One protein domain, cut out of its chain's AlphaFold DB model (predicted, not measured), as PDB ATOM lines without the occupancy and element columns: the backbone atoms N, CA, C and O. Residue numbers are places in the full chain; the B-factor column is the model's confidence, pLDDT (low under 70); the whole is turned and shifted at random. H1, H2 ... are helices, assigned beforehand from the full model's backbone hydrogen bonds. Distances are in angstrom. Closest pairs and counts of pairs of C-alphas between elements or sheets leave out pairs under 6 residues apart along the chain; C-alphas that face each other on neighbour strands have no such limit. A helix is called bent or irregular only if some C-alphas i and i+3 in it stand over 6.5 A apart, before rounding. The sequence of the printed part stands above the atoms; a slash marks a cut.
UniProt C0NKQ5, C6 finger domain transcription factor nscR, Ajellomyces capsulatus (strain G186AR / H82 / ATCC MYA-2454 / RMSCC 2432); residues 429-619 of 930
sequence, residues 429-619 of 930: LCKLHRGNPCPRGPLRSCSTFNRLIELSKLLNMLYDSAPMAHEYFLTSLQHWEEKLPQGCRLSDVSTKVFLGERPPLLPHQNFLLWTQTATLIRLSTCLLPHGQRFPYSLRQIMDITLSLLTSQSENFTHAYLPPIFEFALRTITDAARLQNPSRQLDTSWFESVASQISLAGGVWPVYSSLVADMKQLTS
ATOM      1  N   LEU A 429     -43.410 -52.286  25.198       48.41
ATOM      2  CA  LEU A 429     -44.143 -52.499  26.453       48.41
ATOM      3  C   LEU A 429     -44.748 -51.197  27.007       48.41
ATOM      4  O   LEU A 429     -45.848 -51.216  27.558       48.41
ATOM      5  N   CYS A 430     -44.103 -50.047  26.779       45.39
ATOM      6  CA  CYS A 430     -44.635 -48.736  27.157       45.39
ATOM      7  C   CYS A 430     -45.813 -48.295  26.263       45.39
ATOM      8  O   CYS A 430     -46.680 -47.537  26.702       45.39
ATOM      9  N   LYS A 431     -45.872 -48.766  25.008       50.36
ATOM     10  CA  LYS A 431     -46.799 -48.263  23.974       50.36
ATOM     11  C   LYS A 431     -48.158 -48.958  23.922       50.36
ATOM     12  O   LYS A 431     -49.068 -48.414  23.302       50.36
ATOM     13  N   LEU A 432     -48.352 -50.078  24.624       49.17
ATOM     14  CA  LEU A 432     -49.632 -50.814  24.671       49.17
ATOM     15  C   LEU A 432     -50.843 -49.974  25.147       49.17
ATOM     16  O   LEU A 432     -51.984 -50.381  24.950       49.17
ATOM     17  N   HIS A 433     -50.606 -48.792  25.726       46.65
ATOM     18  CA  HIS A 433     -51.634 -47.842  26.165       46.65
ATOM     19  C   HIS A 433     -52.045 -46.787  25.113       46.65
ATOM     20  O   HIS A 433     -52.936 -45.983  25.390       46.65
ATOM     21  N   ARG A 434     -51.443 -46.754  23.911       48.16
ATOM     22  CA  ARG A 434     -51.877 -45.881  22.798       48.16
ATOM     23  C   ARG A 434     -52.240 -46.719  21.573       48.16
ATOM     24  O   ARG A 434     -51.422 -47.467  21.059       48.16
ATOM     25  N   GLY A 435     -53.479 -46.577  21.099       47.88
ATOM     26  CA  GLY A 435     -54.146 -47.518  20.183       47.88
ATOM     27  C   GLY A 435     -53.670 -47.590  18.724       47.88
ATOM     28  O   GLY A 435     -54.421 -48.106  17.902       47.88
ATOM     29  N   ASN A 436     -52.470 -47.109  18.387       53.97
ATOM     30  CA  ASN A 436     -51.885 -47.288  17.053       53.97
ATOM     31  C   ASN A 436     -50.895 -48.466  17.079       53.97
ATOM     32  O   ASN A 436     -49.895 -48.390  17.797       53.97
ATOM     33  N   PRO A 437     -51.113 -49.547  16.304       57.32
ATOM     34  CA  PRO A 437     -50.127 -50.612  16.188       57.32
ATOM     35  C   PRO A 437     -48.882 -50.093  15.456       57.32
ATOM     36  O   PRO A 437     -48.947 -49.708  14.290       57.32
ATOM     37  N   CYS A 438     -47.743 -50.108  16.148       61.12
ATOM     38  CA  CYS A 438     -46.427 -49.857  15.558       61.12
ATOM     39  C   CYS A 438     -46.198 -50.821  14.369       61.12
ATOM     40  O   CYS A 438     -46.529 -52.007  14.514       61.12
ATOM     41  N   PRO A 439     -45.678 -50.365  13.208       67.21
ATOM     42  CA  PRO A 439     -45.475 -51.232  12.049       67.21
ATOM     43  C   PRO A 439     -44.571 -52.418  12.405       67.21
ATOM     44  O   PRO A 439     -43.505 -52.256  12.996       67.21
ATOM     45  N   ARG A 440     -45.019 -53.626  12.049       70.93
ATOM     46  CA  ARG A 440     -44.288 -54.881  12.260       70.93
ATOM     47  C   ARG A 440     -43.820 -55.434  10.923       70.93
ATOM     48  O   ARG A 440     -44.585 -55.446   9.962       70.93
ATOM     49  N   GLY A 441     -42.602 -55.958  10.898       79.72
ATOM     50  CA  GLY A 441     -42.024 -56.622   9.738       79.72
ATOM     51  C   GLY A 441     -40.733 -57.368  10.089       79.72
ATOM     52  O   GLY A 441     -40.276 -57.287  11.237       79.72
ATOM     53  N   PRO A 442     -40.154 -58.093   9.117       87.97
ATOM     54  CA  PRO A 442     -38.791 -58.607   9.222       87.97
ATOM     55  C   PRO A 442     -37.789 -57.456   9.413       87.97
ATOM     56  O   PRO A 442     -38.014 -56.344   8.931       87.97
ATOM     57  N   LEU A 443     -36.694 -57.735  10.121       88.07
ATOM     58  CA  LEU A 443     -35.648 -56.795  10.520       88.07
ATOM     59  C   LEU A 443     -34.989 -56.114   9.322       88.07
ATOM     60  O   LEU A 443     -34.645 -54.943   9.420       88.07
ATOM     61  N   ARG A 444     -34.806 -56.850   8.223       89.63
ATOM     62  CA  ARG A 444     -34.239 -56.365   6.958       89.63
ATOM     63  C   ARG A 444     -32.912 -55.606   7.053       89.63
ATOM     64  O   ARG A 444     -32.663 -54.677   6.282       89.63
ATOM     65  N   SER A 445     -32.057 -55.979   8.007       92.27
ATOM     66  CA  SER A 445     -30.790 -55.274   8.223       92.27
ATOM     67  C   SER A 445     -29.771 -55.538   7.113       92.27
ATOM     68  O   SER A 445     -29.124 -54.597   6.654       92.27
ATOM     69  N   CYS A 446     -29.660 -56.780   6.629       92.88
ATOM     70  CA  CYS A 446     -28.694 -57.141   5.592       92.88
ATOM     71  C   CYS A 446     -29.051 -56.468   4.264       92.88
ATOM     72  O   CYS A 446     -28.198 -55.796   3.681       92.88
ATOM     73  N   SER A 447     -30.317 -56.537   3.833       92.27
ATOM     74  CA  SER A 447     -30.745 -55.823   2.624       92.27
ATOM     75  C   SER A 447     -30.658 -54.305   2.801       92.27
ATOM     76  O   SER A 447     -30.113 -53.634   1.927       92.27
ATOM     77  N   THR A 448     -31.087 -53.730   3.933       93.90
ATOM     78  CA  THR A 448     -30.981 -52.273   4.153       93.90
ATOM     79  C   THR A 448     -29.529 -51.796   4.117       93.90
ATOM     80  O   THR A 448     -29.237 -50.777   3.487       93.90
ATOM     81  N   PHE A 449     -28.601 -52.544   4.721       95.65
ATOM     82  CA  PHE A 449     -27.172 -52.250   4.662       95.65
ATOM     83  C   PHE A 449     -26.621 -52.383   3.236       95.65
ATOM     84  O   PHE A 449     -25.982 -51.450   2.754       95.65
ATOM     85  N   ASN A 450     -26.943 -53.459   2.506       94.56
ATOM     86  CA  ASN A 450     -26.560 -53.621   1.097       94.56
ATOM     87  C   ASN A 450     -27.048 -52.449   0.228       94.56
ATOM     88  O   ASN A 450     -26.270 -51.866  -0.531       94.56
ATOM     89  N   ARG A 451     -28.315 -52.040   0.383       94.20
ATOM     90  CA  ARG A 451     -28.896 -50.901  -0.343       94.20
ATOM     91  C   ARG A 451     -28.211 -49.571   0.042       94.20
ATOM     92  O   ARG A 451     -27.978 -48.748  -0.843       94.20
ATOM     93  N   LEU A 452     -27.821 -49.368   1.310       95.62
ATOM     94  CA  LEU A 452     -27.006 -48.217   1.760       95.62
ATOM     95  C   LEU A 452     -25.582 -48.228   1.170       95.62
ATOM     96  O   LEU A 452     -25.064 -47.168   0.804       95.62
ATOM     97  N   ILE A 453     -24.952 -49.400   1.044       95.27
ATOM     98  CA  ILE A 453     -23.643 -49.570   0.396       95.27
ATOM     99  C   ILE A 453     -23.732 -49.237  -1.097       95.27
ATOM    100  O   ILE A 453     -22.871 -48.523  -1.606       95.27
ATOM    101  N   GLU A 454     -24.779 -49.674  -1.798       93.28
ATOM    102  CA  GLU A 454     -25.001 -49.329  -3.210       93.28
ATOM    103  C   GLU A 454     -25.219 -47.817  -3.420       93.28
ATOM    104  O   GLU A 454     -24.570 -47.231  -4.290       93.28
ATOM    105  N   LEU A 455     -26.027 -47.141  -2.586       92.50
ATOM    106  CA  LEU A 455     -26.126 -45.669  -2.610       92.50
ATOM    107  C   LEU A 455     -24.777 -44.996  -2.339       92.50
ATOM    108  O   LEU A 455     -24.441 -43.989  -2.964       92.50
ATOM    109  N   SER A 456     -23.992 -45.559  -1.419       93.62
ATOM    110  CA  SER A 456     -22.664 -45.045  -1.091       93.62
ATOM    111  C   SER A 456     -21.682 -45.249  -2.246       93.62
ATOM    112  O   SER A 456     -20.905 -44.343  -2.513       93.62
ATOM    113  N   LYS A 457     -21.762 -46.347  -3.017       92.09
ATOM    114  CA  LYS A 457     -21.003 -46.519  -4.272       92.09
ATOM    115  C   LYS A 457     -21.316 -45.387  -5.261       92.09
ATOM    116  O   LYS A 457     -20.384 -44.767  -5.768       92.09
ATOM    117  N   LEU A 458     -22.595 -45.048  -5.470       89.12
ATOM    118  CA  LEU A 458     -22.996 -43.917  -6.326       89.12
ATOM    119  C   LEU A 458     -22.430 -42.578  -5.817       89.12
ATOM    120  O   LEU A 458     -21.805 -41.844  -6.580       89.12
ATOM    121  N   LEU A 459     -22.591 -42.280  -4.524       88.87
ATOM    122  CA  LEU A 459     -22.102 -41.042  -3.901       88.87
ATOM    123  C   LEU A 459     -20.565 -40.939  -3.895       88.87
ATOM    124  O   LEU A 459     -20.016 -39.846  -4.017       88.87
ATOM    125  N   ASN A 460     -19.865 -42.069  -3.785       91.59
ATOM    126  CA  ASN A 460     -18.408 -42.154  -3.800       91.59
ATOM    127  C   ASN A 460     -17.842 -41.909  -5.213       91.59
ATOM    128  O   ASN A 460     -16.885 -41.147  -5.353       91.59
ATOM    129  N   MET A 461     -18.469 -42.461  -6.262       87.36
ATOM    130  CA  MET A 461     -18.077 -42.239  -7.667       87.36
ATOM    131  C   MET A 461     -18.205 -40.771  -8.120       87.36
ATOM    132  O   MET A 461     -17.464 -40.341  -9.005       87.36
ATOM    133  N   LEU A 462     -19.077 -39.967  -7.495       82.13
ATOM    134  CA  LEU A 462     -19.225 -38.530  -7.797       82.13
ATOM    135  C   LEU A 462     -17.991 -37.673  -7.464       82.13
ATOM    136  O   LEU A 462     -17.964 -36.498  -7.821       82.13
ATOM    137  N   TYR A 463     -16.978 -38.236  -6.802       78.38
ATOM    138  CA  TYR A 463     -15.701 -37.561  -6.558       78.38
ATOM    139  C   TYR A 463     -14.706 -37.676  -7.718       78.38
ATOM    140  O   TYR A 463     -13.896 -36.769  -7.889       78.38
ATOM    141  N   ASP A 464     -14.793 -38.742  -8.521       73.30
ATOM    142  CA  ASP A 464     -13.893 -38.981  -9.662       73.30
ATOM    143  C   ASP A 464     -14.555 -38.621 -11.009       73.30
ATOM    144  O   ASP A 464     -13.888 -38.515 -12.038       73.30
ATOM    145  N   SER A 465     -15.883 -38.465 -11.025       66.15
ATOM    146  CA  SER A 465     -16.671 -38.385 -12.259       66.15
ATOM    147  C   SER A 465     -16.743 -36.976 -12.849       66.15
ATOM    148  O   SER A 465     -17.355 -36.074 -12.276       66.15
ATOM    149  N   ALA A 466     -16.223 -36.826 -14.068       57.95
ATOM    150  CA  ALA A 466     -16.468 -35.668 -14.926       57.95
ATOM    151  C   ALA A 466     -17.981 -35.472 -15.209       57.95
ATOM    152  O   ALA A 466     -18.740 -36.450 -15.233       57.95
ATOM    153  N   PRO A 467     -18.450 -34.239 -15.501       59.42
ATOM    154  CA  PRO A 467     -19.881 -33.907 -15.566       59.42
ATOM    155  C   PRO A 467     -20.704 -34.628 -16.653       59.42
ATOM    156  O   PRO A 467     -21.927 -34.508 -16.676       59.42
ATOM    157  N   MET A 468     -20.077 -35.403 -17.544       54.78
ATOM    158  CA  MET A 468     -20.775 -36.182 -18.577       54.78
ATOM    159  C   MET A 468     -21.492 -37.441 -18.056       54.78
ATOM    160  O   MET A 468     -22.282 -38.030 -18.787       54.78
ATOM    161  N   ALA A 469     -21.267 -37.855 -16.805       70.49
ATOM    162  CA  ALA A 469     -21.813 -39.100 -16.253       70.49
ATOM    163  C   ALA A 469     -23.295 -39.038 -15.795       70.49
ATOM    164  O   ALA A 469     -23.803 -40.014 -15.245       70.49
ATOM    165  N   HIS A 470     -24.008 -37.919 -15.997       70.62
ATOM    166  CA  HIS A 470     -25.349 -37.684 -15.428       70.62
ATOM    167  C   HIS A 470     -26.382 -38.772 -15.740       70.62
ATOM    168  O   HIS A 470     -27.035 -39.282 -14.831       70.62
ATOM    169  N   GLU A 471     -26.512 -39.142 -17.015       74.74
ATOM    170  CA  GLU A 471     -27.493 -40.133 -17.467       74.74
ATOM    171  C   GLU A 471     -27.205 -41.512 -16.856       74.74
ATOM    172  O   GLU A 471     -28.104 -42.134 -16.296       74.74
ATOM    173  N   TYR A 472     -25.931 -41.922 -16.823       82.01
ATOM    174  CA  TYR A 472     -25.493 -43.153 -16.160       82.01
ATOM    175  C   TYR A 472     -25.854 -43.174 -14.668       82.01
ATOM    176  O   TYR A 472     -26.376 -44.180 -14.183       82.01
ATOM    177  N   PHE A 473     -25.633 -42.076 -13.937       82.05
ATOM    178  CA  PHE A 473     -25.989 -42.003 -12.518       82.05
ATOM    179  C   PHE A 473     -27.503 -42.063 -12.279       82.05
ATOM    180  O   PHE A 473     -27.937 -42.765 -11.364       82.05
ATOM    181  N   LEU A 474     -28.310 -41.365 -13.088       79.06
ATOM    182  CA  LEU A 474     -29.769 -41.414 -12.965       79.06
ATOM    183  C   LEU A 474     -30.321 -42.804 -13.295       79.06
ATOM    184  O   LEU A 474     -31.099 -43.335 -12.505       79.06
ATOM    185  N   THR A 475     -29.886 -43.424 -14.395       83.45
ATOM    186  CA  THR A 475     -30.290 -44.792 -14.754       83.45
ATOM    187  C   THR A 475     -29.841 -45.804 -13.697       83.45
ATOM    188  O   THR A 475     -30.622 -46.674 -13.320       83.45
ATOM    189  N   SER A 476     -28.629 -45.660 -13.147       86.07
ATOM    190  CA  SER A 476     -28.138 -46.526 -12.063       86.07
ATOM    191  C   SER A 476     -28.975 -46.397 -10.787       86.07
ATOM    192  O   SER A 476     -29.263 -47.403 -10.145       86.07
ATOM    193  N   LEU A 477     -29.400 -45.181 -10.423       84.94
ATOM    194  CA  LEU A 477     -30.236 -44.949  -9.240       84.94
ATOM    195  C   LEU A 477     -31.682 -45.423  -9.457       84.94
ATOM    196  O   LEU A 477     -32.260 -46.015  -8.550       84.94
ATOM    197  N   GLN A 478     -32.242 -45.242 -10.656       84.10
ATOM    198  CA  GLN A 478     -33.548 -45.800 -11.028       84.10
ATOM    199  C   GLN A 478     -33.538 -47.331 -10.957       84.10
ATOM    200  O   GLN A 478     -34.383 -47.916 -10.284       84.10
ATOM    201  N   HIS A 479     -32.541 -47.981 -11.563       87.36
ATOM    202  CA  HIS A 479     -32.404 -49.435 -11.503       87.36
ATOM    203  C   HIS A 479     -32.145 -49.949 -10.073       87.36
ATOM    204  O   HIS A 479     -32.617 -51.014  -9.685       87.36
ATOM    205  N   TRP A 480     -31.437 -49.180  -9.244       89.73
ATOM    206  CA  TRP A 480     -31.305 -49.472  -7.816       89.73
ATOM    207  C   TRP A 480     -32.645 -49.355  -7.064       89.73
ATOM    208  O   TRP A 480     -32.949 -50.206  -6.229       89.73
ATOM    209  N   GLU A 481     -33.488 -48.368  -7.387       87.49
ATOM    210  CA  GLU A 481     -34.828 -48.221  -6.799       87.49
ATOM    211  C   GLU A 481     -35.764 -49.371  -7.223       87.49
ATOM    212  O   GLU A 481     -36.566 -49.844  -6.418       87.49
ATOM    213  N   GLU A 482     -35.607 -49.919  -8.432       86.01
ATOM    214  CA  GLU A 482     -36.304 -51.143  -8.859       86.01
ATOM    215  C   GLU A 482     -35.961 -52.364  -7.984       86.01
ATOM    216  O   GLU A 482     -36.838 -53.198  -7.745       86.01
ATOM    217  N   LYS A 483     -34.735 -52.461  -7.447       85.15
ATOM    218  CA  LYS A 483     -34.347 -53.539  -6.514       85.15
ATOM    219  C   LYS A 483     -35.009 -53.419  -5.139       85.15
ATOM    220  O   LYS A 483     -35.027 -54.395  -4.391       85.15
ATOM    221  N   LEU A 484     -35.532 -52.248  -4.763       86.41
ATOM    222  CA  LEU A 484     -36.195 -52.082  -3.469       86.41
ATOM    223  C   LEU A 484     -37.555 -52.805  -3.450       86.41
ATOM    224  O   LEU A 484     -38.316 -52.706  -4.423       86.41
ATOM    225  N   PRO A 485     -37.917 -53.464  -2.330       81.65
ATOM    226  CA  PRO A 485     -39.251 -54.020  -2.132       81.65
ATOM    227  C   PRO A 485     -40.355 -52.971  -2.315       81.65
ATOM    228  O   PRO A 485     -40.215 -51.820  -1.896       81.65
ATOM    229  N   GLN A 486     -41.486 -53.390  -2.887       74.14
ATOM    230  CA  GLN A 486     -42.671 -52.538  -3.027       74.14
ATOM    231  C   GLN A 486     -43.102 -51.984  -1.658       74.14
ATOM    232  O   GLN A 486     -43.135 -52.700  -0.655       74.14
ATOM    233  N   GLY A 487     -43.399 -50.688  -1.613       76.40
ATOM    234  CA  GLY A 487     -43.670 -49.924  -0.396       76.40
ATOM    235  C   GLY A 487     -42.438 -49.305   0.276       76.40
ATOM    236  O   GLY A 487     -42.621 -48.390   1.072       76.40
ATOM    237  N   CYS A 488     -41.214 -49.743  -0.055       83.18
ATOM    238  CA  CYS A 488     -39.955 -49.132   0.407       83.18
ATOM    239  C   CYS A 488     -39.322 -48.184  -0.632       83.18
ATOM    240  O   CYS A 488     -38.296 -47.573  -0.349       83.18
ATOM    241  N   ARG A 489     -39.911 -48.074  -1.829       88.15
ATOM    242  CA  ARG A 489     -39.480 -47.168  -2.905       88.15
ATOM    243  C   ARG A 489     -39.934 -45.737  -2.631       88.15
ATOM    244  O   ARG A 489     -41.010 -45.522  -2.066       88.15
ATOM    245  N   LEU A 490     -39.164 -44.755  -3.093       86.44
ATOM    246  CA  LEU A 490     -39.520 -43.340  -2.995       86.44
ATOM    247  C   LEU A 490     -40.754 -43.023  -3.852       86.44
ATOM    248  O   LEU A 490     -41.556 -42.180  -3.450       86.44
ATOM    249  N   SER A 491     -40.972 -43.756  -4.951       85.13
ATOM    250  CA  SER A 491     -42.214 -43.714  -5.740       85.13
ATOM    251  C   SER A 491     -43.441 -44.018  -4.881       85.13
ATOM    252  O   SER A 491     -44.378 -43.225  -4.803       85.13
ATOM    253  N   ASP A 492     -43.398 -45.147  -4.179       86.15
ATOM    254  CA  ASP A 492     -44.534 -45.719  -3.461       86.15
ATOM    255  C   ASP A 492     -44.830 -44.902  -2.195       86.15
ATOM    256  O   ASP A 492     -45.985 -44.654  -1.845       86.15
ATOM    257  N   VAL A 493     -43.768 -44.421  -1.537       88.67
ATOM    258  CA  VAL A 493     -43.841 -43.478  -0.418       88.67
ATOM    259  C   VAL A 493     -44.387 -42.126  -0.879       88.67
ATOM    260  O   VAL A 493     -45.298 -41.608  -0.237       88.67
ATOM    261  N   SER A 494     -43.919 -41.575  -2.006       87.53
ATOM    262  CA  SER A 494     -44.458 -40.326  -2.563       87.53
ATOM    263  C   SER A 494     -45.945 -40.447  -2.889       87.53
ATOM    264  O   SER A 494     -46.689 -39.500  -2.640       87.53
ATOM    265  N   THR A 495     -46.395 -41.586  -3.427       87.69
ATOM    266  CA  THR A 495     -47.816 -41.832  -3.704       87.69
ATOM    267  C   THR A 495     -48.632 -41.890  -2.414       87.69
ATOM    268  O   THR A 495     -49.653 -41.213  -2.319       87.69
ATOM    269  N   LYS A 496     -48.171 -42.622  -1.390       87.13
ATOM    270  CA  LYS A 496     -48.864 -42.703  -0.093       87.13
ATOM    271  C   LYS A 496     -48.954 -41.353   0.611       87.13
ATOM    272  O   LYS A 496     -50.045 -40.951   1.001       87.13
ATOM    273  N   VAL A 497     -47.846 -40.615   0.686       86.65
ATOM    274  CA  VAL A 497     -47.812 -39.275   1.294       86.65
ATOM    275  C   VAL A 497     -48.743 -38.306   0.554       86.65
ATOM    276  O   VAL A 497     -49.450 -37.542   1.205       86.65
ATOM    277  N   PHE A 498     -48.821 -38.376  -0.781       84.29
ATOM    278  CA  PHE A 498     -49.763 -37.574  -1.572       84.29
ATOM    279  C   PHE A 498     -51.238 -37.947  -1.324       84.29
ATOM    280  O   PHE A 498     -52.100 -37.071  -1.320       84.29
ATOM    281  N   LEU A 499     -51.534 -39.224  -1.059       86.37
ATOM    282  CA  LEU A 499     -52.863 -39.703  -0.654       86.37
ATOM    283  C   LEU A 499     -53.196 -39.424   0.828       86.37
ATOM    284  O   LEU A 499     -54.293 -39.747   1.279       86.37
ATOM    285  N   GLY A 500     -52.271 -38.840   1.599       80.68
ATOM    286  CA  GLY A 500     -52.413 -38.638   3.046       80.68
ATOM    287  C   GLY A 500     -52.199 -39.904   3.888       80.68
ATOM    288  O   GLY A 500     -52.392 -39.874   5.104       80.68
ATOM    289  N   GLU A 501     -51.779 -41.014   3.274       81.47
ATOM    290  CA  GLU A 501     -51.424 -42.246   3.974       81.47
ATOM    291  C   GLU A 501     -50.029 -42.150   4.607       81.47
ATOM    292  O   GLU A 501     -49.066 -41.666   4.005       81.47
ATOM    293  N   ARG A 502     -49.887 -42.700   5.816       75.97
ATOM    294  CA  ARG A 502     -48.581 -42.882   6.461       75.97
ATOM    295  C   ARG A 502     -47.968 -44.218   6.021       75.97
ATOM    296  O   ARG A 502     -48.602 -45.256   6.224       75.97
ATOM    297  N   PRO A 503     -46.756 -44.238   5.441       80.40
ATOM    298  CA  PRO A 503     -46.132 -45.481   5.007       80.40
ATOM    299  C   PRO A 503     -45.682 -46.310   6.235       80.40
ATOM    300  O   PRO A 503     -45.056 -45.759   7.141       80.40
ATOM    301  N   PRO A 504     -45.985 -47.624   6.306       81.09
ATOM    302  CA  PRO A 504     -45.719 -48.459   7.484       81.09
ATOM    303  C   PRO A 504     -44.257 -48.943   7.531       81.09
ATOM    304  O   PRO A 504     -43.984 -50.139   7.476       81.09
ATOM    305  N   LEU A 505     -43.318 -47.998   7.586       86.69
ATOM    306  CA  LEU A 505     -41.875 -48.241   7.501       86.69
ATOM    307  C   LEU A 505     -41.226 -48.435   8.876       86.69
ATOM    308  O   LEU A 505     -41.642 -47.830   9.866       86.69
ATOM    309  N   LEU A 506     -40.166 -49.243   8.913       88.44
ATOM    310  CA  LEU A 506     -39.267 -49.383  10.062       88.44
ATOM    311  C   LEU A 506     -38.230 -48.235  10.099       88.44
ATOM    312  O   LEU A 506     -37.950 -47.639   9.056       88.44
ATOM    313  N   PRO A 507     -37.602 -47.926  11.255       89.45
ATOM    314  CA  PRO A 507     -36.715 -46.762  11.389       89.45
ATOM    315  C   PRO A 507     -35.588 -46.700  10.348       89.45
ATOM    316  O   PRO A 507     -35.359 -45.663   9.731       89.45
ATOM    317  N   HIS A 508     -34.927 -47.829  10.085       91.18
ATOM    318  CA  HIS A 508     -33.833 -47.922   9.119       91.18
ATOM    319  C   HIS A 508     -34.273 -47.687   7.660       91.18
ATOM    320  O   HIS A 508     -33.489 -47.178   6.861       91.18
ATOM    321  N   GLN A 509     -35.537 -47.964   7.317       91.92
ATOM    322  CA  GLN A 509     -36.094 -47.678   5.987       91.92
ATOM    323  C   GLN A 509     -36.292 -46.166   5.784       91.92
ATOM    324  O   GLN A 509     -36.040 -45.655   4.694       91.92
ATOM    325  N   ASN A 510     -36.632 -45.422   6.845       92.24
ATOM    326  CA  ASN A 510     -36.649 -43.954   6.806       92.24
ATOM    327  C   ASN A 510     -35.234 -43.395   6.559       92.24
ATOM    328  O   ASN A 510     -35.056 -42.492   5.742       92.24
ATOM    329  N   PHE A 511     -34.212 -43.974   7.205       94.06
ATOM    330  CA  PHE A 511     -32.812 -43.564   7.023       94.06
ATOM    331  C   PHE A 511     -32.318 -43.831   5.590       94.06
ATOM    332  O   PHE A 511     -31.629 -42.992   5.003       94.06
ATOM    333  N   LEU A 512     -32.719 -44.964   4.999       93.96
ATOM    334  CA  LEU A 512     -32.447 -45.311   3.603       93.96
ATOM    335  C   LEU A 512     -33.060 -44.287   2.630       93.96
ATOM    336  O   LEU A 512     -32.354 -43.776   1.762       93.96
ATOM    337  N   LEU A 513     -34.334 -43.921   2.814       93.36
ATOM    338  CA  LEU A 513     -35.047 -42.948   1.970       93.36
ATOM    339  C   LEU A 513     -34.482 -41.522   2.079       93.36
ATOM    340  O   LEU A 513     -34.347 -40.825   1.066       93.36
ATOM    341  N   TRP A 514     -34.092 -41.078   3.278       94.28
ATOM    342  CA  TRP A 514     -33.375 -39.806   3.437       94.28
ATOM    343  C   TRP A 514     -31.996 -39.849   2.764       94.28
ATOM    344  O   TRP A 514     -31.584 -38.871   2.144       94.28
ATOM    345  N   THR A 515     -31.302 -40.990   2.803       93.84
ATOM    346  CA  THR A 515     -30.010 -41.158   2.115       93.84
ATOM    347  C   THR A 515     -30.178 -41.158   0.590       93.84
ATOM    348  O   THR A 515     -29.411 -40.492  -0.102       93.84
ATOM    349  N   GLN A 516     -31.219 -41.804   0.049       92.63
ATOM    350  CA  GLN A 516     -31.566 -41.749  -1.379       92.63
ATOM    351  C   GLN A 516     -31.879 -40.314  -1.831       92.63
ATOM    352  O   GLN A 516     -31.322 -39.843  -2.823       92.63
ATOM    353  N   THR A 517     -32.738 -39.594  -1.102       91.29
ATOM    354  CA  THR A 517     -33.121 -38.210  -1.447       91.29
ATOM    355  C   THR A 517     -31.955 -37.229  -1.317       91.29
ATOM    356  O   THR A 517     -31.784 -36.372  -2.185       91.29
ATOM    357  N   ALA A 518     -31.084 -37.390  -0.319       91.39
ATOM    358  CA  ALA A 518     -29.844 -36.624  -0.218       91.39
ATOM    359  C   ALA A 518     -28.883 -36.913  -1.385       91.39
ATOM    360  O   ALA A 518     -28.338 -35.973  -1.964       91.39
ATOM    361  N   THR A 519     -28.717 -38.176  -1.791       88.82
ATOM    362  CA  THR A 519     -27.911 -38.549  -2.968       88.82
ATOM    363  C   THR A 519     -28.503 -37.986  -4.265       88.82
ATOM    364  O   THR A 519     -27.756 -37.448  -5.077       88.82
ATOM    365  N   LEU A 520     -29.831 -37.995  -4.436       86.27
ATOM    366  CA  LEU A 520     -30.519 -37.347  -5.566       86.27
ATOM    367  C   LEU A 520     -30.272 -35.829  -5.618       86.27
ATOM    368  O   LEU A 520     -30.012 -35.286  -6.691       86.27
ATOM    369  N   ILE A 521     -30.297 -35.144  -4.470       85.33
ATOM    370  CA  ILE A 521     -29.975 -33.711  -4.369       85.33
ATOM    371  C   ILE A 521     -28.500 -33.446  -4.704       85.33
ATOM    372  O   ILE A 521     -28.184 -32.448  -5.353       85.33
ATOM    373  N   ARG A 522     -27.577 -34.329  -4.304       82.55
ATOM    374  CA  ARG A 522     -26.163 -34.220  -4.704       82.55
ATOM    375  C   ARG A 522     -26.001 -34.419  -6.205       82.55
ATOM    376  O   ARG A 522     -25.379 -33.589  -6.849       82.55
ATOM    377  N   LEU A 523     -26.634 -35.440  -6.775       80.49
ATOM    378  CA  LEU A 523     -26.633 -35.681  -8.217       80.49
ATOM    379  C   LEU A 523     -27.119 -34.464  -9.012       80.49
ATOM    380  O   LEU A 523     -26.402 -34.006  -9.900       80.49
ATOM    381  N   SER A 524     -28.275 -33.889  -8.664       75.77
ATOM    382  CA  SER A 524     -28.818 -32.732  -9.394       75.77
ATOM    383  C   SER A 524     -27.881 -31.521  -9.367       75.77
ATOM    384  O   SER A 524     -27.763 -30.799 -10.355       75.77
ATOM    385  N   THR A 525     -27.173 -31.325  -8.256       73.77
ATOM    386  CA  THR A 525     -26.326 -30.150  -8.015       73.77
ATOM    387  C   THR A 525     -24.886 -30.317  -8.500       73.77
ATOM    388  O   THR A 525     -24.230 -29.318  -8.788       73.77
ATOM    389  N   CYS A 526     -24.414 -31.554  -8.677       69.45
ATOM    390  CA  CYS A 526     -23.147 -31.855  -9.344       69.45
ATOM    391  C   CYS A 526     -23.216 -31.747 -10.877       69.45
ATOM    392  O   CYS A 526     -22.188 -31.507 -11.504       69.45
ATOM    393  N   LEU A 527     -24.386 -31.993 -11.484       65.03
ATOM    394  CA  LEU A 527     -24.453 -32.455 -12.880       65.03
ATOM    395  C   LEU A 527     -25.363 -31.639 -13.817       65.03
ATOM    396  O   LEU A 527     -25.285 -31.827 -15.031       65.03
ATOM    397  N   LEU A 528     -26.194 -30.711 -13.323       59.13
ATOM    398  CA  LEU A 528     -26.986 -29.834 -14.200       59.13
ATOM    399  C   LEU A 528     -26.216 -28.570 -14.609       59.13
ATOM    400  O   LEU A 528     -25.940 -27.693 -13.797       59.13
ATOM    401  N   PRO A 529     -25.999 -28.409 -15.921       53.10
ATOM    402  CA  PRO A 529     -26.320 -27.142 -16.588       53.10
ATOM    403  C   PRO A 529     -27.537 -27.257 -17.524       53.10
ATOM    404  O   PRO A 529     -27.903 -26.282 -18.185       53.10
ATOM    405  N   HIS A 530     -28.122 -28.456 -17.666       48.56
ATOM    406  CA  HIS A 530     -28.956 -28.822 -18.820       48.56
ATOM    407  C   HIS A 530     -30.258 -29.562 -18.465       48.56
ATOM    408  O   HIS A 530     -30.417 -30.734 -18.786       48.56
ATOM    409  N   GLY A 531     -31.225 -28.844 -17.883       48.53
ATOM    410  CA  GLY A 531     -32.667 -28.946 -18.193       48.53
ATOM    411  C   GLY A 531     -33.441 -30.268 -18.013       48.53
ATOM    412  O   GLY A 531     -34.661 -30.254 -18.181       48.53
ATOM    413  N   GLN A 532     -32.806 -31.394 -17.685       50.31
ATOM    414  CA  GLN A 532     -33.499 -32.642 -17.370       50.31
ATOM    415  C   GLN A 532     -34.176 -32.526 -16.001       50.31
ATOM    416  O   GLN A 532     -33.551 -32.170 -15.002       50.31
ATOM    417  N   ARG A 533     -35.476 -32.827 -15.961       53.05
ATOM    418  CA  ARG A 533     -36.262 -32.831 -14.725       53.05
ATOM    419  C   ARG A 533     -35.980 -34.101 -13.934       53.05
ATOM    420  O   ARG A 533     -36.040 -35.197 -14.487       53.05
ATOM    421  N   PHE A 534     -35.760 -33.945 -12.636       61.31
ATOM    422  CA  PHE A 534     -35.807 -35.065 -11.704       61.31
ATOM    423  C   PHE A 534     -37.252 -35.591 -11.596       61.31
ATOM    424  O   PHE A 534     -38.191 -34.805 -11.748       61.31
ATOM    425  N   PRO A 535     -37.455 -36.894 -11.321       67.22
ATOM    426  CA  PRO A 535     -38.796 -37.473 -11.167       67.22
ATOM    427  C   PRO A 535     -39.569 -36.901  -9.967       67.22
ATOM    428  O   PRO A 535     -40.796 -36.956  -9.942       67.22
ATOM    429  N   TYR A 536     -38.858 -36.314  -9.000       73.94
ATOM    430  CA  TYR A 536     -39.420 -35.647  -7.831       73.94
ATOM    431  C   TYR A 536     -39.003 -34.173  -7.835       73.94
ATOM    432  O   TYR A 536     -37.815 -33.858  -7.929       73.94
ATOM    433  N   SER A 537     -39.973 -33.269  -7.697       80.69
ATOM    434  CA  SER A 537     -39.699 -31.869  -7.353       80.69
ATOM    435  C   SER A 537     -39.120 -31.772  -5.939       80.69
ATOM    436  O   SER A 537     -39.378 -32.634  -5.091       80.69
ATOM    437  N   LEU A 538     -38.400 -30.686  -5.638       82.42
ATOM    438  CA  LEU A 538     -37.939 -30.438  -4.267       82.42
ATOM    439  C   LEU A 538     -39.121 -30.434  -3.282       82.42
ATOM    440  O   LEU A 538     -39.006 -30.990  -2.193       82.42
ATOM    441  N   ARG A 539     -40.267 -29.857  -3.669       84.76
ATOM    442  CA  ARG A 539     -41.452 -29.786  -2.805       84.76
ATOM    443  C   ARG A 539     -41.939 -31.178  -2.386       84.76
ATOM    444  O   ARG A 539     -42.168 -31.396  -1.202       84.76
ATOM    445  N   GLN A 540     -41.983 -32.144  -3.307       85.39
ATOM    446  CA  GLN A 540     -42.295 -33.537  -2.962       85.39
ATOM    447  C   GLN A 540     -41.271 -34.123  -1.979       85.39
ATOM    448  O   GLN A 540     -41.669 -34.739  -0.994       85.39
ATOM    449  N   ILE A 541     -39.968 -33.887  -2.183       88.28
ATOM    450  CA  ILE A 541     -38.922 -34.340  -1.247       88.28
ATOM    451  C   ILE A 541     -39.120 -33.716   0.145       88.28
ATOM    452  O   ILE A 541     -38.994 -34.411   1.152       88.28
ATOM    453  N   MET A 542     -39.477 -32.432   0.222       89.77
ATOM    454  CA  MET A 542     -39.764 -31.728   1.477       89.77
ATOM    455  C   MET A 542     -40.984 -32.294   2.216       89.77
ATOM    456  O   MET A 542     -40.922 -32.504   3.430       89.77
ATOM    457  N   ASP A 543     -42.081 -32.547   1.500       89.60
ATOM    458  CA  ASP A 543     -43.326 -33.063   2.077       89.60
ATOM    459  C   ASP A 543     -43.172 -34.532   2.520       89.60
ATOM    460  O   ASP A 543     -43.589 -34.897   3.622       89.60
ATOM    461  N   ILE A 544     -42.460 -35.353   1.736       91.64
ATOM    462  CA  ILE A 544     -42.042 -36.709   2.131       91.64
ATOM    463  C   ILE A 544     -41.155 -36.654   3.381       91.64
ATOM    464  O   ILE A 544     -41.402 -37.384   4.336       91.64
ATOM    465  N   THR A 545     -40.153 -35.771   3.418       92.76
ATOM    466  CA  THR A 545     -39.216 -35.668   4.551       92.76
ATOM    467  C   THR A 545     -39.939 -35.320   5.851       92.76
ATOM    468  O   THR A 545     -39.699 -35.969   6.868       92.76
ATOM    469  N   LEU A 546     -40.868 -34.357   5.820       93.24
ATOM    470  CA  LEU A 546     -41.681 -33.994   6.982       93.24
ATOM    471  C   LEU A 546     -42.639 -35.124   7.401       93.24
ATOM    472  O   LEU A 546     -42.789 -35.379   8.599       93.24
ATOM    473  N   SER A 547     -43.245 -35.833   6.443       91.89
ATOM    474  CA  SER A 547     -44.120 -36.980   6.723       91.89
ATOM    475  C   SER A 547     -43.358 -38.135   7.390       91.89
ATOM    476  O   SER A 547     -43.779 -38.627   8.438       91.89
ATOM    477  N   LEU A 548     -42.181 -38.501   6.864       92.08
ATOM    478  CA  LEU A 548     -41.319 -39.531   7.452       92.08
ATOM    479  C   LEU A 548     -40.797 -39.122   8.839       92.08
ATOM    480  O   LEU A 548     -40.807 -39.943   9.751       92.08
ATOM    481  N   LEU A 549     -40.400 -37.858   9.041       92.17
ATOM    482  CA  LEU A 549     -39.954 -37.359  10.351       92.17
ATOM    483  C   LEU A 549     -41.081 -37.386  11.397       92.17
ATOM    484  O   LEU A 549     -40.852 -37.781  12.538       92.17
ATOM    485  N   THR A 550     -42.300 -37.020  10.997       90.13
ATOM    486  CA  THR A 550     -43.497 -37.085  11.854       90.13
ATOM    487  C   THR A 550     -43.874 -38.536  12.172       90.13
ATOM    488  O   THR A 550     -44.178 -38.870  13.313       90.13
ATOM    489  N   SER A 551     -43.786 -39.439  11.190       85.94
ATOM    490  CA  SER A 551     -44.002 -40.868  11.428       85.94
ATOM    491  C   SER A 551     -42.910 -41.486  12.310       85.94
ATOM    492  O   SER A 551     -43.207 -42.408  13.069       85.94
ATOM    493  N   GLN A 552     -41.668 -40.991  12.240       87.22
ATOM    494  CA  GLN A 552     -40.562 -41.436  13.088       87.22
ATOM    495  C   GLN A 552     -40.799 -41.047  14.553       87.22
ATOM    496  O   GLN A 552     -40.716 -41.908  15.428       87.22
ATOM    497  N   SER A 553     -41.112 -39.777  14.825       85.21
ATOM    498  CA  SER A 553     -41.307 -39.275  16.192       85.21
ATOM    499  C   SER A 553     -42.547 -39.867  16.870       85.21
ATOM    500  O   SER A 553     -42.488 -40.205  18.052       85.21
ATOM    501  N   GLU A 554     -43.647 -40.057  16.131       82.81
ATOM    502  CA  GLU A 554     -44.876 -40.645  16.670       82.81
ATOM    503  C   GLU A 554     -44.780 -42.162  16.891       82.81
ATOM    504  O   GLU A 554     -45.124 -42.645  17.973       82.81
ATOM    505  N   ASN A 555     -44.310 -42.932  15.901       78.71
ATOM    506  CA  ASN A 555     -44.259 -44.396  16.023       78.71
ATOM    507  C   ASN A 555     -43.099 -44.850  16.920       78.71
ATOM    508  O   ASN A 555     -43.216 -45.847  17.639       78.71
ATOM    509  N   PHE A 556     -41.975 -44.125  16.907       79.78
ATOM    510  CA  PHE A 556     -40.707 -44.568  17.482       79.78
ATOM    511  C   PHE A 556     -40.110 -43.554  18.475       79.78
ATOM    512  O   PHE A 556     -38.920 -43.264  18.436       79.78
ATOM    513  N   THR A 557     -40.928 -43.093  19.428       70.37
ATOM    514  CA  THR A 557     -40.623 -42.123  20.513       70.37
ATOM    515  C   THR A 557     -39.294 -42.276  21.283       70.37
ATOM    516  O   THR A 557     -38.906 -41.353  21.994       70.37
ATOM    517  N   HIS A 558     -38.619 -43.424  21.182       70.93
ATOM    518  CA  HIS A 558     -37.354 -43.745  21.858       70.93
ATOM    519  C   HIS A 558     -36.291 -44.350  20.912       70.93
ATOM    520  O   HIS A 558     -35.218 -44.742  21.366       70.93
ATOM    521  N   ALA A 559     -36.570 -44.442  19.605       76.81
ATOM    522  CA  ALA A 559     -35.608 -44.866  18.586       76.81
ATOM    523  C   ALA A 559     -35.007 -43.619  17.924       76.81
ATOM    524  O   ALA A 559     -35.462 -43.159  16.868       76.81
ATOM    525  N   TYR A 560     -34.019 -43.041  18.601       84.58
ATOM    526  CA  TYR A 560     -33.406 -41.786  18.186       84.58
ATOM    527  C   TYR A 560     -32.654 -41.913  16.858       84.58
ATOM    528  O   TYR A 560     -32.117 -42.967  16.514       84.58
ATOM    529  N   LEU A 561     -32.615 -40.811  16.107       92.02
ATOM    530  CA  LEU A 561     -31.908 -40.734  14.830       92.02
ATOM    531  C   LEU A 561     -30.400 -41.022  15.019       92.02
ATOM    532  O   LEU A 561     -29.754 -40.337  15.820       92.02
ATOM    533  N   PRO A 562     -29.805 -41.991  14.293       94.23
ATOM    534  CA  PRO A 562     -28.364 -42.224  14.325       94.23
ATOM    535  C   PRO A 562     -27.613 -41.024  13.729       94.23
ATOM    536  O   PRO A 562     -27.975 -40.560  12.646       94.23
ATOM    537  N   PRO A 563     -26.535 -40.539  14.367       95.24
ATOM    538  CA  PRO A 563     -26.011 -39.197  14.110       95.24
ATOM    539  C   PRO A 563     -25.395 -39.002  12.713       95.24
ATOM    540  O   PRO A 563     -25.310 -37.871  12.240       95.24
ATOM    541  N   ILE A 564     -25.018 -40.079  12.009       95.75
ATOM    542  CA  ILE A 564     -24.533 -40.013  10.618       95.75
ATOM    543  C   ILE A 564     -25.599 -39.474   9.644       95.75
ATOM    544  O   ILE A 564     -25.261 -38.777   8.686       95.75
ATOM    545  N   PHE A 565     -26.891 -39.712   9.905       95.60
ATOM    546  CA  PHE A 565     -27.976 -39.285   9.015       95.60
ATOM    547  C   PHE A 565     -28.319 -37.787   9.134       95.60
ATOM    548  O   PHE A 565     -29.149 -37.286   8.373       95.60
ATOM    549  N   GLU A 566     -27.640 -37.031  10.010       95.42
ATOM    550  CA  GLU A 566     -27.647 -35.559   9.967       95.42
ATOM    551  C   GLU A 566     -27.175 -35.035   8.601       95.42
ATOM    552  O   GLU A 566     -27.737 -34.060   8.112       95.42
ATOM    553  N   PHE A 567     -26.268 -35.745   7.912       94.43
ATOM    554  CA  PHE A 567     -25.880 -35.443   6.529       94.43
ATOM    555  C   PHE A 567     -27.060 -35.402   5.555       94.43
ATOM    556  O   PHE A 567     -27.136 -34.504   4.707       94.43
ATOM    557  N   ALA A 568     -27.960 -36.377   5.665       94.88
ATOM    558  CA  ALA A 568     -29.077 -36.524   4.751       94.88
ATOM    559  C   ALA A 568     -30.105 -35.411   4.980       94.88
ATOM    560  O   ALA A 568     -30.404 -34.643   4.065       94.88
ATOM    561  N   LEU A 569     -30.547 -35.252   6.233       95.08
ATOM    562  CA  LEU A 569     -31.489 -34.202   6.624       95.08
ATOM    563  C   LEU A 569     -30.927 -32.802   6.342       95.08
ATOM    564  O   LEU A 569     -31.635 -31.981   5.763       95.08
ATOM    565  N   ARG A 570     -29.643 -32.552   6.636       94.04
ATOM    566  CA  ARG A 570     -28.974 -31.287   6.303       94.04
ATOM    567  C   ARG A 570     -28.959 -31.015   4.802       94.04
ATOM    568  O   ARG A 570     -29.296 -29.913   4.386       94.04
ATOM    569  N   THR A 571     -28.599 -32.006   3.985       91.88
ATOM    570  CA  THR A 571     -28.575 -31.854   2.518       91.88
ATOM    571  C   THR A 571     -29.961 -31.492   1.971       91.88
ATOM    572  O   THR A 571     -30.058 -30.663   1.068       91.88
ATOM    573  N   ILE A 572     -31.030 -32.043   2.557       91.88
ATOM    574  CA  ILE A 572     -32.415 -31.698   2.214       91.88
ATOM    575  C   ILE A 572     -32.765 -30.271   2.673       91.88
ATOM    576  O   ILE A 572     -33.293 -29.494   1.876       91.88
ATOM    577  N   THR A 573     -32.438 -29.875   3.911       91.47
ATOM    578  CA  THR A 573     -32.744 -28.520   4.417       91.47
ATOM    579  C   THR A 573     -31.933 -27.420   3.734       91.47
ATOM    580  O   THR A 573     -32.473 -26.342   3.488       91.47
ATOM    581  N   ASP A 574     -30.668 -27.673   3.388       88.31
ATOM    582  CA  ASP A 574     -29.812 -26.709   2.685       88.31
ATOM    583  C   ASP A 574     -30.290 -26.509   1.235       88.31
ATOM    584  O   ASP A 574     -30.374 -25.371   0.767       88.31
ATOM    585  N   ALA A 575     -30.708 -27.577   0.544       86.39
ATOM    586  CA  ALA A 575     -31.342 -27.470  -0.772       86.39
ATOM    587  C   ALA A 575     -32.695 -26.737  -0.713       86.39
ATOM    588  O   ALA A 575     -32.958 -25.868  -1.546       86.39
ATOM    589  N   ALA A 576     -33.519 -27.024   0.304       85.59
ATOM    590  CA  ALA A 576     -34.783 -26.324   0.522       85.59
ATOM    591  C   ALA A 576     -34.590 -24.827   0.787       85.59
ATOM    592  O   ALA A 576     -35.307 -23.991   0.240       85.59
ATOM    593  N   ARG A 577     -33.567 -24.472   1.568       80.47
ATOM    594  CA  ARG A 577     -33.198 -23.079   1.825       80.47
ATOM    595  C   ARG A 577     -32.748 -22.352   0.553       80.47
ATOM    596  O   ARG A 577     -33.104 -21.192   0.363       80.47
ATOM    597  N   LEU A 578     -31.978 -23.008  -0.315       74.85
ATOM    598  CA  LEU A 578     -31.443 -22.386  -1.531       74.85
ATOM    599  C   LEU A 578     -32.491 -22.198  -2.644       74.85
ATOM    600  O   LEU A 578     -32.299 -21.323  -3.485       74.85
ATOM    601  N   GLN A 579     -33.617 -22.926  -2.610       68.78
ATOM    602  CA  GLN A 579     -34.807 -22.653  -3.440       68.78
ATOM    603  C   GLN A 579     -35.732 -21.553  -2.889       68.78
ATOM    604  O   GLN A 579     -36.764 -21.281  -3.495       68.78
ATOM    605  N   ASN A 580     -35.377 -20.872  -1.790       63.47
ATOM    606  CA  ASN A 580     -36.191 -19.788  -1.222       63.47
ATOM    607  C   ASN A 580     -35.595 -18.359  -1.348       63.47
ATOM    608  O   ASN A 580     -35.695 -17.590  -0.388       63.47
ATOM    609  N   PRO A 581     -34.996 -17.927  -2.484       54.51
ATOM    610  CA  PRO A 581     -34.574 -16.530  -2.645       54.51
ATOM    611  C   PRO A 581     -35.769 -15.562  -2.783       54.51
ATOM    612  O   PRO A 581     -35.607 -14.356  -2.618       54.51
ATOM    613  N   SER A 582     -36.966 -16.082  -3.078       50.27
ATOM    614  CA  SER A 582     -38.191 -15.338  -3.410       50.27
ATOM    615  C   SER A 582     -39.261 -15.324  -2.303       50.27
ATOM    616  O   SER A 582     -40.367 -14.841  -2.540       50.27
ATOM    617  N   ARG A 583     -38.955 -15.824  -1.093       52.80
ATOM    618  CA  ARG A 583     -39.853 -15.881   0.089       52.80
ATOM    619  C   ARG A 583     -41.172 -16.666  -0.083       52.80
ATOM    620  O   ARG A 583     -42.036 -16.569   0.784       52.80
ATOM    621  N   GLN A 584     -41.349 -17.453  -1.144       51.28
ATOM    622  CA  GLN A 584     -42.569 -18.255  -1.342       51.28
ATOM    623  C   GLN A 584     -42.586 -19.576  -0.552       51.28
ATOM    624  O   GLN A 584     -43.651 -20.174  -0.395       51.28
ATOM    625  N   LEU A 585     -41.440 -20.056  -0.055       59.63
ATOM    626  CA  LEU A 585     -41.383 -21.309   0.695       59.63
ATOM    627  C   LEU A 585     -41.736 -21.067   2.169       59.63
ATOM    628  O   LEU A 585     -41.031 -20.343   2.874       59.63
ATOM    629  N   ASP A 586     -42.834 -21.685   2.601       63.84
ATOM    630  CA  ASP A 586     -43.462 -21.496   3.911       63.84
ATOM    631  C   ASP A 586     -42.502 -21.746   5.092       63.84
ATOM    632  O   ASP A 586     -41.918 -22.827   5.234       63.84
ATOM    633  N   THR A 587     -42.376 -20.751   5.975       77.57
ATOM    634  CA  THR A 587     -41.582 -20.835   7.209       77.57
ATOM    635  C   THR A 587     -42.096 -21.921   8.154       77.57
ATOM    636  O   THR A 587     -41.287 -22.530   8.859       77.57
ATOM    637  N   SER A 588     -43.395 -22.247   8.110       83.59
ATOM    638  CA  SER A 588     -43.993 -23.318   8.915       83.59
ATOM    639  C   SER A 588     -43.357 -24.687   8.641       83.59
ATOM    640  O   SER A 588     -43.273 -25.517   9.548       83.59
ATOM    641  N   TRP A 589     -42.835 -24.929   7.429       89.33
ATOM    642  CA  TRP A 589     -42.140 -26.181   7.113       89.33
ATOM    643  C   TRP A 589     -40.802 -26.279   7.849       89.33
ATOM    644  O   TRP A 589     -40.511 -27.316   8.445       89.33
ATOM    645  N   PHE A 590     -40.011 -25.200   7.873       88.54
ATOM    646  CA  PHE A 590     -38.741 -25.182   8.607       88.54
ATOM    647  C   PHE A 590     -38.973 -25.324  10.115       88.54
ATOM    648  O   PHE A 590     -38.255 -26.081  10.765       88.54
ATOM    649  N   GLU A 591     -40.001 -24.673  10.664       88.84
ATOM    650  CA  GLU A 591     -40.392 -24.819  12.072       88.84
ATOM    651  C   GLU A 591     -40.861 -26.247  12.396       88.84
ATOM    652  O   GLU A 591     -40.431 -26.827  13.397       88.84
ATOM    653  N   SER A 592     -41.677 -26.847  11.524       91.47
ATOM    654  CA  SER A 592     -42.187 -28.215  11.674       91.47
ATOM    655  C   SER A 592     -41.063 -29.246  11.617       91.47
ATOM    656  O   SER A 592     -40.954 -30.090  12.505       91.47
ATOM    657  N   VAL A 593     -40.180 -29.161  10.618       92.17
ATOM    658  CA  VAL A 593     -39.015 -30.052  10.492       92.17
ATOM    659  C   VAL A 593     -38.045 -29.853  11.657       92.17
ATOM    660  O   VAL A 593     -37.599 -30.840  12.238       92.17
ATOM    661  N   ALA A 594     -37.773 -28.613  12.076       92.44
ATOM    662  CA  ALA A 594     -36.940 -28.349  13.248       92.44
ATOM    663  C   ALA A 594     -37.552 -28.921  14.542       92.44
ATOM    664  O   ALA A 594     -36.821 -29.428  15.394       92.44
ATOM    665  N   SER A 595     -38.880 -28.881  14.686       92.10
ATOM    666  CA  SER A 595     -39.606 -29.506  15.796       92.10
ATOM    667  C   SER A 595     -39.468 -31.034  15.770       92.10
ATOM    668  O   SER A 595     -39.017 -31.626  16.751       92.10
ATOM    669  N   GLN A 596     -39.733 -31.681  14.628       92.27
ATOM    670  CA  GLN A 596     -39.623 -33.141  14.511       92.27
ATOM    671  C   GLN A 596     -38.180 -33.648  14.667       92.27
ATOM    672  O   GLN A 596     -37.962 -34.672  15.309       92.27
ATOM    673  N   ILE A 597     -37.177 -32.916  14.164       92.48
ATOM    674  CA  ILE A 597     -35.754 -33.227  14.395       92.48
ATOM    675  C   ILE A 597     -35.390 -33.056  15.878       92.48
ATOM    676  O   ILE A 597     -34.651 -33.879  16.416       92.48
ATOM    677  N   SER A 598     -35.940 -32.050  16.569       90.13
ATOM    678  CA  SER A 598     -35.741 -31.891  18.019       90.13
ATOM    679  C   SER A 598     -36.325 -33.070  18.808       90.13
ATOM    680  O   SER A 598     -35.703 -33.530  19.761       90.13
ATOM    681  N   LEU A 599     -37.485 -33.597  18.396       87.43
ATOM    682  CA  LEU A 599     -38.133 -34.749  19.034       87.43
ATOM    683  C   LEU A 599     -37.413 -36.077  18.739       87.43
ATOM    684  O   LEU A 599     -37.147 -36.846  19.658       87.43
ATOM    685  N   ALA A 600     -37.084 -36.348  17.473       86.01
ATOM    686  CA  ALA A 600     -36.511 -37.626  17.043       86.01
ATOM    687  C   ALA A 600     -34.976 -37.706  17.182       86.01
ATOM    688  O   ALA A 600     -34.423 -38.801  17.249       86.01
ATOM    689  N   GLY A 601     -34.269 -36.571  17.209       78.34
ATOM    690  CA  GLY A 601     -32.802 -36.504  17.242       78.34
ATOM    691  C   GLY A 601     -32.202 -35.751  18.434       78.34
ATOM    692  O   GLY A 601     -30.986 -35.788  18.605       78.34
ATOM    693  N   GLY A 602     -33.010 -35.090  19.273       76.76
ATOM    694  CA  GLY A 602     -32.543 -34.117  20.278       76.76
ATOM    695  C   GLY A 602     -31.555 -34.622  21.341       76.76
ATOM    696  O   GLY A 602     -30.902 -33.805  21.984       76.76
ATOM    697  N   VAL A 603     -31.395 -35.941  21.502       85.09
ATOM    698  CA  VAL A 603     -30.360 -36.546  22.366       85.09
ATOM    699  C   VAL A 603     -28.933 -36.335  21.840       85.09
ATOM    700  O   VAL A 603     -27.987 -36.355  22.622       85.09
ATOM    701  N   TRP A 604     -28.744 -36.094  20.537       90.40
ATOM    702  CA  TRP A 604     -27.424 -35.825  19.961       90.40
ATOM    703  C   TRP A 604     -27.219 -34.321  19.701       90.40
ATOM    704  O   TRP A 604     -27.985 -33.721  18.938       90.40
ATOM    705  N   PRO A 605     -26.147 -33.703  20.241       91.79
ATOM    706  CA  PRO A 605     -25.789 -32.309  19.966       91.79
ATOM    707  C   PRO A 605     -25.749 -31.920  18.481       91.79
ATOM    708  O   PRO A 605     -26.084 -30.784  18.148       91.79
ATOM    709  N   VAL A 606     -25.407 -32.847  17.578       93.68
ATOM    710  CA  VAL A 606     -25.383 -32.590  16.128       93.68
ATOM    711  C   VAL A 606     -26.756 -32.183  15.562       93.68
ATOM    712  O   VAL A 606     -26.835 -31.250  14.760       93.68
ATOM    713  N   TYR A 607     -27.854 -32.782  16.040       94.40
ATOM    714  CA  TYR A 607     -29.211 -32.405  15.624       94.40
ATOM    715  C   TYR A 607     -29.659 -31.085  16.254       94.40
ATOM    716  O   TYR A 607     -30.290 -30.274  15.578       94.40
ATOM    717  N   SER A 608     -29.250 -30.810  17.496       91.86
ATOM    718  CA  SER A 608     -29.419 -29.486  18.106       91.86
ATOM    719  C   SER A 608     -28.682 -28.394  17.317       91.86
ATOM    720  O   SER A 608     -29.218 -27.299  17.156       91.86
ATOM    721  N   SER A 609     -27.504 -28.690  16.752       92.79
ATOM    722  CA  SER A 609     -26.782 -27.771  15.860       92.79
ATOM    723  C   SER A 609     -27.503 -27.564  14.524       92.79
ATOM    724  O   SER A 609     -27.597 -26.429  14.072       92.79
ATOM    725  N   LEU A 610     -28.050 -28.618  13.904       93.06
ATOM    726  CA  LEU A 610     -28.858 -28.488  12.682       93.06
ATOM    727  C   LEU A 610     -30.114 -27.629  12.925       93.06
ATOM    728  O   LEU A 610     -30.410 -26.726  12.147       93.06
ATOM    729  N   VAL A 611     -30.813 -27.851  14.040       92.82
ATOM    730  CA  VAL A 611     -31.981 -27.052  14.452       92.82
ATOM    731  C   VAL A 611     -31.603 -25.598  14.766       92.82
ATOM    732  O   VAL A 611     -32.379 -24.689  14.463       92.82
ATOM    733  N   ALA A 612     -30.431 -25.356  15.359       90.89
ATOM    734  CA  ALA A 612     -29.925 -24.009  15.609       90.89
ATOM    735  C   ALA A 612     -29.597 -23.272  14.301       90.89
ATOM    736  O   ALA A 612     -30.028 -22.129  14.143       90.89
ATOM    737  N   ASP A 613     -28.927 -23.936  13.351       87.48
ATOM    738  CA  ASP A 613     -28.676 -23.395  12.011       87.48
ATOM    739  C   ASP A 613     -30.006 -22.999  11.349       87.48
ATOM    740  O   ASP A 613     -30.195 -21.842  10.984       87.48
ATOM    741  N   MET A 614     -30.982 -23.916  11.275       87.21
ATOM    742  CA  MET A 614     -32.298 -23.645  10.672       87.21
ATOM    743  C   MET A 614     -32.984 -22.393  11.258       87.21
ATOM    744  O   MET A 614     -33.576 -21.620  10.507       87.21
ATOM    745  N   LYS A 615     -32.880 -22.167  12.577       83.67
ATOM    746  CA  LYS A 615     -33.516 -21.038  13.289       83.67
ATOM    747  C   LYS A 615     -32.764 -19.708  13.174       83.67
ATOM    748  O   LYS A 615     -33.393 -18.653  13.147       83.67
ATOM    749  N   GLN A 616     -31.432 -19.721  13.097       74.81
ATOM    750  CA  GLN A 616     -30.675 -18.492  12.816       74.81
ATOM    751  C   GLN A 616     -31.024 -17.962  11.419       74.81
ATOM    752  O   GLN A 616     -31.198 -16.765  11.210       74.81
ATOM    753  N   LEU A 617     -31.207 -18.878  10.469       56.32
ATOM    754  CA  LEU A 617     -31.359 -18.566   9.054       56.32
ATOM    755  C   LEU A 617     -32.779 -18.119   8.657       56.32
ATOM    756  O   LEU A 617     -32.946 -17.589   7.561       56.32
ATOM    757  N   THR A 618     -33.769 -18.261   9.545       61.08
ATOM    758  CA  THR A 618     -35.079 -17.583   9.454       61.08
ATOM    759  C   THR A 618     -35.078 -16.191  10.100       61.08
ATOM    760  O   THR A 618     -36.040 -15.449   9.926       61.08
ATOM    761  N   SER A 619     -34.015 -15.819  10.827       55.81
ATOM    762  CA  SER A 619     -33.928 -14.569  11.605       55.81
ATOM    763  C   SER A 619     -33.119 -13.453  10.917       55.81
ATOM    764  O   SER A 619     -33.230 -12.287  11.290       55.81
TER     765      SER A 619
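Overview. This is residues 429 to 619 of the 930 residues of the protein "C6 finger domain transcription factor nscR" of Ajellomyces capsulatus (strain G186AR / H82 / ATCC MYA-2454 / RMSCC 2432) (UniProt C0NKQ5). An up-and-down bundle of helices is built in three tiers: H4 runs through the middle with H5 and H6 packed on it, the hairpin of H1 and H2 covers H4 on one side, and the hairpin of H7 and H8 packs on H5 and H6 on the far side. Short H3 crosses H5, and residues 429 to 444 form a tail with no named element. The printed part has 191 residues with eight named helices, H1 to H8 in chain order, and no named strand: the class is all helix. The whole is compact, with a radius of gyration of the C-alphas of 16.8 A and spans of 55 by 43 by 32 A.

Arrangement. The longest helix is H4, residues 507 to 527. H1, residues 445 to 461, touches it at a shallow tilt of 12 degrees, the same way; their closest C-alphas, of Leu 459 and Thr 519, are 6.4 A apart. H2, residues 467 to 482, forms a helical hairpin with H1, at a shallow tilt of 10 degrees; the closest C-alphas, of Leu 458 and Phe 473, are 7.1 A apart. H2 with residues 467 to 473 alone touches residues 523 to 527 of H4; the closest C-alphas, of Pro 467 and Leu 527, are 5.5 A apart. H6, residues 563 to 578, touches H4 at a steep tilt of 45 degrees; the closest C-alphas, of Ala 518 and Ala 568, are 5.0 A apart. H5, residues 538 to 555, forms a helical hairpin with H4, at a shallow tilt of 18 degrees; the closest C-alphas, of Asn 510 and Leu 548, are 6.5 A apart. H3, residues 490 to 498, touches residues 540 to 547 of H5 alone, about perpendicular at 79 degrees; the closest C-alphas, of Val 497 and Ile 544, are 6.4 A apart. H7, residues 587 to 601, touches H5 with closest C-alphas, of Ser 553 and Ala 600, 5.1 A apart. H8, residues 605 to 616, forms a helical hairpin with H7; the closest C-alphas, of Ala 594 and Val 611, are 5.3 A apart. H8 also touches H6; the closest C-alphas, of Glu 566 and Tyr 607, are 6.7 A apart. H1 and H8 are apart. Every O i to N i+4 pair is within hydrogen-bond range in H1, H3, H4, H5, H7 and H8; in H2 and in H6 it is 10 of 12.

Along the chain. H4 is 30.7 A long, H5 25.4 A, H2 24.7 A, H1 24.2 A and H6 23.6 A. H2 is irregular: C-alphas 468 and 471 are 7.9 A apart. H1 begins at C-alpha 445 (-30.790, -55.274, 8.223), and H8 ends at C-alpha 616 (-30.675, -18.492, 12.816).

Size, cuts and confidence. The C-alphas farthest apart, of His 433 and Met 468, are 55.6 A apart. The printed part has no cut and no long link. Its mean pLDDT is 81.2; residues 429 to 439, 465 to 468, 526 to 535, 579 to 586 and 617 to 619 are under 70.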